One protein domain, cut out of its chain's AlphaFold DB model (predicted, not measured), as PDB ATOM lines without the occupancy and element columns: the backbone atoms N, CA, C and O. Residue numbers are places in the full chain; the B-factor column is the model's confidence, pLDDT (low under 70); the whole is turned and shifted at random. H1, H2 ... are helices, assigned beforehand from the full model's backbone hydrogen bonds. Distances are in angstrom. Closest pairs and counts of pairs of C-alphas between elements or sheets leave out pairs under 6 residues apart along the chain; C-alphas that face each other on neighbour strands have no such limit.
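This is residues 4 to 50 of the 54 residues of the protein "DUF3309 family protein" of Bradyrhizobium cytisi (UniProt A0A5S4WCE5). Two helices, H2 and H1, stand side by side as the arms of a U, with few contacts between them, and the looped stretch of residues 17 to 36 joins them at one end. The arms run opposite ways, with the first and last printed residues at the open end of the U. The printed part has 47 residues, with two named helices in the order H1, H2 and no named strand; its class is all helix. It is only just compact, close to loose, with a radius of gyration of the C-alphas of 11.0 A, and elongated, spanning 31 by 19 by 11 A.

H2, the longest helix, has 14 residues, 37 to 50, and measures 20.0 A from first to last C-alpha. It begins at C-alpha 37 (31.958, -41.184, -14.589) and ends at C-alpha 50 (19.248, -26.919, -8.516). H1, residues 4 to 16, measures 18.6 A and begins at C-alpha 4 (25.061, -21.586, -15.286).

H2 and H1 are close but not clearly touching, with 1 pair of C-alphas within 8 A. Their closest C-alphas, those of Leu 42 and Val 11, are 7.6 A apart. They run opposite ways at a shallow tilt of 33 degrees, only just short of steep, with centres 11.7 A apart. In H1 and H2 every O i to N i+4 pair is within hydrogen-bond range.

The C-alphas of Arg 22 and Leu 50 are the two farthest apart, at 32.7 A. The C-alphas of Gly 4 and Leu 50, the first and last printed residues, are 10.4 A apart. The link from H1 to H2 is long, with 20 residues, and the printed part has no cut. The mean pLDDT of the printed part is 71.2; residue 14 and residues 16 to 37 are under 70 in this model.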
ATOM      1  N   GLY A   4      26.183 -20.912 -14.625       86.56
ATOM      2  CA  GLY A   4      25.061 -21.586 -15.286       86.56
ATOM      3  C   GLY A   4      25.177 -21.629 -16.816       86.56
ATOM      4  O   GLY A   4      24.924 -22.673 -17.413       86.56
ATOM      5  N   THR A   5      25.626 -20.548 -17.474       86.00
ATOM      6  CA  THR A   5      25.852 -20.558 -18.935       86.00
ATOM      7  C   THR A   5      26.926 -21.573 -19.337       86.00
ATOM      8  O   THR A   5      26.768 -22.262 -20.342       86.00
ATOM      9  N   ILE A   6      27.999 -21.698 -18.547       85.81
ATOM     10  CA  ILE A   6      29.092 -22.649 -18.809       85.81
ATOM     11  C   ILE A   6      28.589 -24.098 -18.708       85.81
ATOM     12  O   ILE A   6      28.860 -24.908 -19.594       85.81
ATOM     13  N   LEU A   7      27.802 -24.415 -17.674       81.50
ATOM     14  CA  LEU A   7      27.234 -25.753 -17.485       81.50
ATOM     15  C   LEU A   7      26.249 -26.139 -18.602       81.50
ATOM     16  O   LEU A   7      26.302 -27.265 -19.090       81.50
ATOM     17  N   ILE A   8      25.414 -25.205 -19.068       83.94
ATOM     18  CA  ILE A   8      24.501 -25.438 -20.204       83.94
ATOM     19  C   ILE A   8      25.285 -25.778 -21.483       83.94
ATOM     20  O   ILE A   8      24.926 -26.720 -22.190       83.94
ATOM     21  N   ILE A   9      26.382 -25.066 -21.765       85.75
ATOM     22  CA  ILE A   9      27.239 -25.340 -22.932       85.75
ATOM     23  C   ILE A   9      27.860 -26.745 -22.842       85.75
ATOM     24  O   ILE A   9      27.848 -27.481 -23.829       85.75
ATOM     25  N   LEU A  10      28.344 -27.153 -21.663       79.31
ATOM     26  CA  LEU A  10      28.900 -28.496 -21.447       79.31
ATOM     27  C   LEU A  10      27.858 -29.606 -21.651       79.31
ATOM     28  O   LEU A  10      28.168 -30.615 -22.283       79.31
ATOM     29  N   VAL A  11      26.621 -29.408 -21.181       75.62
ATOM     30  CA  VAL A  11      25.509 -30.347 -21.416       75.62
ATOM     31  C   VAL A  11      25.220 -30.492 -22.913       75.62
ATOM     32  O   VAL A  11      25.089 -31.614 -23.398       75.62
ATOM     33  N   ILE A  12      25.178 -29.388 -23.666       79.38
ATOM     34  CA  ILE A  12      24.941 -29.423 -25.119       79.38
ATOM     35  C   ILE A  12      26.056 -30.193 -25.840       79.38
ATOM     36  O   ILE A  12      25.757 -31.068 -26.650       79.38
ATOM     37  N   ILE A  13      27.329 -29.929 -25.524       76.25
ATOM     38  CA  ILE A  13      28.472 -30.636 -26.130       76.25
ATOM     39  C   ILE A  13      28.418 -32.137 -25.814       76.25
ATOM     40  O   ILE A  13      28.562 -32.958 -26.720       76.25
ATOM     41  N   TYR A  14      28.157 -32.499 -24.553       69.88
ATOM     42  CA  TYR A  14      28.051 -33.894 -24.124       69.88
ATOM     43  C   TYR A  14      26.911 -34.638 -24.834       69.88
ATOM     44  O   TYR A  14      27.080 -35.791 -25.208       69.88
ATOM     45  N   LEU A  15      25.766 -33.992 -25.074       70.00
ATOM     46  CA  LEU A  15      24.650 -34.604 -25.805       70.00
ATOM     47  C   LEU A  15      24.916 -34.703 -27.318       70.00
ATOM     48  O   LEU A  15      24.600 -35.725 -27.928       70.00
ATOM     49  N   LEU A  16      25.525 -33.679 -27.927       68.56
ATOM     50  CA  LEU A  16      25.834 -33.655 -29.364       68.56
ATOM     51  C   LEU A  16      26.945 -34.634 -29.767       68.56
ATOM     52  O   LEU A  16      26.924 -35.129 -30.895       68.56
ATOM     53  N   GLY A  17      27.869 -34.978 -28.862       65.75
ATOM     54  CA  GLY A  17      28.899 -35.994 -29.111       65.75
ATOM     55  C   GLY A  17      28.334 -37.345 -29.582       65.75
ATOM     56  O   GLY A  17      28.977 -38.065 -30.348       65.75
ATOM     57  N   GLY A  18      27.093 -37.662 -29.194       60.78
ATOM     58  CA  GLY A  18      26.419 -38.916 -29.519       60.78
ATOM     59  C   GLY A  18      25.809 -38.992 -30.911       60.78
ATOM     60  O   GLY A  18      25.483 -40.091 -31.362       60.78
ATOM     61  N   TRP A  19      25.675 -37.859 -31.601       57.00
ATOM     62  CA  TRP A  19      24.811 -37.721 -32.775       57.00
ATOM     63  C   TRP A  19      25.224 -38.600 -33.968       57.00
ATOM     64  O   TRP A  19      24.380 -39.011 -34.758       57.00
ATOM     65  N   SER A  20      26.513 -38.933 -34.100       59.06
ATOM     66  CA  SER A  20      27.013 -39.752 -35.215       59.06
ATOM     67  C   SER A  20      26.872 -41.269 -35.007       59.06
ATOM     68  O   SER A  20      27.170 -42.014 -35.941       59.06
ATOM     69  N   GLY A  21      26.531 -41.754 -33.807       56.00
ATOM     70  CA  GLY A  21      26.448 -43.196 -33.509       56.00
ATOM     71  C   GLY A  21      27.764 -43.988 -33.624       56.00
ATOM     72  O   GLY A  21      27.747 -45.210 -33.527       56.00
ATOM     73  N   ARG A  22      28.904 -43.317 -33.855       59.25
ATOM     74  CA  ARG A  22      30.202 -43.939 -34.175       59.25
ATOM     75  C   ARG A  22      31.132 -44.184 -32.968       59.25
ATOM     76  O   ARG A  22      32.182 -44.776 -33.191       59.25
ATOM     77  N   ILE A  23      30.829 -43.695 -31.750       55.31
ATOM     78  CA  ILE A  23      31.860 -43.504 -30.691       55.31
ATOM     79  C   ILE A  23      31.527 -44.081 -29.279       55.31
ATOM     80  O   ILE A  23      32.446 -44.477 -28.577       55.31
ATOM     81  N   GLY A  24      30.266 -44.186 -28.838       56.41
ATOM     82  CA  GLY A  24      29.829 -44.755 -27.540       56.41
ATOM     83  C   GLY A  24      30.001 -43.903 -26.253       56.41
ATOM     84  O   GLY A  24      31.119 -43.661 -25.830       56.41
ATOM     85  N   GLY A  25      28.967 -43.454 -25.511       57.50
ATOM     86  CA  GLY A  25      27.510 -43.526 -25.726       57.50
ATOM     87  C   GLY A  25      26.716 -44.232 -24.623       57.50
ATOM     88  O   GLY A  25      26.939 -45.424 -24.453       57.50
ATOM     89  N   TYR A  26      25.746 -43.628 -23.910       58.38
ATOM     90  CA  TYR A  26      25.227 -42.239 -23.922       58.38
ATOM     91  C   TYR A  26      26.345 -41.182 -23.877       58.38
ATOM     92  O   TYR A  26      27.427 -41.430 -23.360       58.38
ATOM     93  N   GLY A  27      26.121 -40.044 -24.534       61.31
ATOM     94  CA  GLY A  27      27.139 -39.014 -24.768       61.31
ATOM     95  C   GLY A  27      27.943 -39.176 -26.067       61.31
ATOM     96  O   GLY A  27      28.269 -38.178 -26.687       61.31
ATOM     97  N   TYR A  28      28.206 -40.405 -26.534       58.44
ATOM     98  CA  TYR A  28      28.970 -40.660 -27.777       58.44
ATOM     99  C   TYR A  28      28.384 -41.734 -28.742       58.44
ATOM    100  O   TYR A  28      28.960 -42.034 -29.787       58.44
ATOM    101  N   GLY A  29      27.162 -42.222 -28.471       56.44
ATOM    102  CA  GLY A  29      26.374 -43.129 -29.333       56.44
ATOM    103  C   GLY A  29      26.617 -44.634 -29.111       56.44
ATOM    104  O   GLY A  29      27.462 -45.213 -29.776       56.44
ATOM    105  N   MET A  30      25.895 -45.242 -28.154       57.62
ATOM    106  CA  MET A  30      25.827 -46.691 -27.848       57.62
ATOM    107  C   MET A  30      24.620 -46.962 -26.923       57.62
ATOM    108  O   MET A  30      23.534 -47.216 -27.426       57.62
ATOM    109  N   GLY A  31      24.756 -46.871 -25.587       65.38
ATOM    110  CA  GLY A  31      23.661 -47.198 -24.661       65.38
ATOM    111  C   GLY A  31      23.903 -46.907 -23.173       65.38
ATOM    112  O   GLY A  31      24.727 -46.077 -22.799       65.38
ATOM    113  N   HIS A  32      23.151 -47.582 -22.301       58.12
ATOM    114  CA  HIS A  32      23.117 -47.317 -20.851       58.12
ATOM    115  C   HIS A  32      24.496 -47.451 -20.164       58.12
ATOM    116  O   HIS A  32      24.779 -46.753 -19.196       58.12
ATOM    117  N   SER A  33      25.390 -48.275 -20.726       58.81
ATOM    118  CA  SER A  33      26.780 -48.447 -20.266       58.81
ATOM    119  C   SER A  33      27.653 -47.183 -20.412       58.81
ATOM    120  O   SER A  33      28.683 -47.058 -19.759       58.81
ATOM    121  N   GLY A  34      27.245 -46.207 -21.237       58.19
ATOM    122  CA  GLY A  34      27.949 -44.926 -21.387       58.19
ATOM    123  C   GLY A  34      27.616 -43.865 -20.337       58.19
ATOM    124  O   GLY A  34      28.225 -42.796 -20.363       58.19
ATOM    125  N   MET A  35      26.740 -44.152 -19.361       60.81
ATOM    126  CA  MET A  35      26.719 -43.426 -18.079       60.81
ATOM    127  C   MET A  35      27.955 -43.781 -17.226       60.81
ATOM    128  O   MET A  35      27.860 -44.143 -16.056       60.81
ATOM    129  N   GLY A  36      29.145 -43.660 -17.817       68.69
ATOM    130  CA  GLY A  36      30.395 -43.653 -17.074       68.69
ATOM    131  C   GLY A  36      30.507 -42.401 -16.200       68.69
ATOM    132  O   GLY A  36      29.600 -41.567 -16.125       68.69
ATOM    133  N   ILE A  37      31.676 -42.235 -15.582       65.94
ATOM    134  CA  ILE A  37      31.958 -41.184 -14.589       65.94
ATOM    135  C   ILE A  37      31.511 -39.785 -15.062       65.94
ATOM    136  O   ILE A  37      30.916 -39.049 -14.283       65.94
ATOM    137  N   GLY A  38      31.700 -39.434 -16.341       71.06
ATOM    138  CA  GLY A  38      31.282 -38.134 -16.888       71.06
ATOM    139  C   GLY A  38      29.769 -37.863 -16.832       71.06
ATOM    140  O   GLY A  38      29.364 -36.752 -16.499       71.06
ATOM    141  N   GLY A  39      28.930 -38.872 -17.091       72.81
ATOM    142  CA  GLY A  39      27.471 -38.736 -16.997       72.81
ATOM    143  C   GLY A  39      27.007 -38.569 -15.549       72.81
ATOM    144  O   GLY A  39      26.191 -37.697 -15.253       72.81
ATOM    145  N   VAL A  40      27.597 -39.343 -14.632       77.31
ATOM    146  CA  VAL A  40      27.341 -39.236 -13.185       77.31
ATOM    147  C   VAL A  40      27.747 -37.856 -12.658       77.31
ATOM    148  O   VAL A  40      26.963 -37.214 -11.963       77.31
ATOM    149  N   VAL A  41      28.930 -37.360 -13.035       80.00
ATOM    150  CA  VAL A  41      29.419 -36.026 -12.647       80.00
ATOM    151  C   VAL A  41      28.488 -34.920 -13.149       80.00
ATOM    152  O   VAL A  41      28.142 -34.033 -12.372       80.00
ATOM    153  N   LEU A  42      28.022 -34.980 -14.402       76.44
ATOM    154  CA  LEU A  42      27.071 -33.996 -14.935       76.44
ATOM    155  C   LEU A  42      25.739 -33.996 -14.172       76.44
ATOM    156  O   LEU A  42      25.249 -32.924 -13.817       76.44
ATOM    157  N   VAL A  43      25.173 -35.170 -13.866       80.38
ATOM    158  CA  VAL A  43      23.932 -35.272 -13.075       80.38
ATOM    159  C   VAL A  43      24.126 -34.703 -11.666       80.38
ATOM    160  O   VAL A  43      23.302 -33.910 -11.214       80.38
ATOM    161  N   VAL A  44      25.229 -35.042 -10.988       85.69
ATOM    162  CA  VAL A  44      25.543 -34.521  -9.646       85.69
ATOM    163  C   VAL A  44      25.687 -32.997  -9.656       85.69
ATOM    164  O   VAL A  44      25.098 -32.332  -8.806       85.69
ATOM    165  N   LEU A  45      26.403 -32.424 -10.630       84.25
ATOM    166  CA  LEU A  45      26.561 -30.970 -10.752       84.25
ATOM    167  C   LEU A  45      25.221 -30.259 -10.990       84.25
ATOM    168  O   LEU A  45      24.958 -29.235 -10.364       84.25
ATOM    169  N   VAL A  46      24.351 -30.811 -11.842       84.06
ATOM    170  CA  VAL A  46      23.011 -30.251 -12.083       84.06
ATOM    171  C   VAL A  46      22.149 -30.311 -10.818       84.06
ATOM    172  O   VAL A  46      21.514 -29.317 -10.477       84.06
ATOM    173  N   VAL A  47      22.160 -31.425 -10.080       90.19
ATOM    174  CA  VAL A  47      21.416 -31.552  -8.812       90.19
ATOM    175  C   VAL A  47      21.930 -30.568  -7.756       90.19
ATOM    176  O   VAL A  47      21.125 -29.911  -7.100       90.19
ATOM    177  N   LEU A  48      23.250 -30.407  -7.611       87.62
ATOM    178  CA  LEU A  48      23.831 -29.438  -6.675       87.62
ATOM    179  C   LEU A  48      23.458 -27.994  -7.034       87.62
ATOM    180  O   LEU A  48      23.090 -27.231  -6.141       87.62
ATOM    181  N   LEU A  49      23.476 -27.635  -8.321       89.62
ATOM    182  CA  LEU A  49      23.053 -26.314  -8.789       89.62
ATOM    183  C   LEU A  49      21.563 -26.061  -8.516       89.62
ATOM    184  O   LEU A  49      21.210 -25.001  -8.004       89.62
ATOM    185  N   LEU A  50      20.689 -27.033  -8.793       83.00
ATOM    186  CA  LEU A  50      19.248 -26.919  -8.516       83.00
ATOM    187  C   LEU A  50      18.935 -26.792  -7.016       83.00
ATOM    188  O   LEU A  50      17.947 -26.163  -6.648       83.00
TER     189      LEU A  50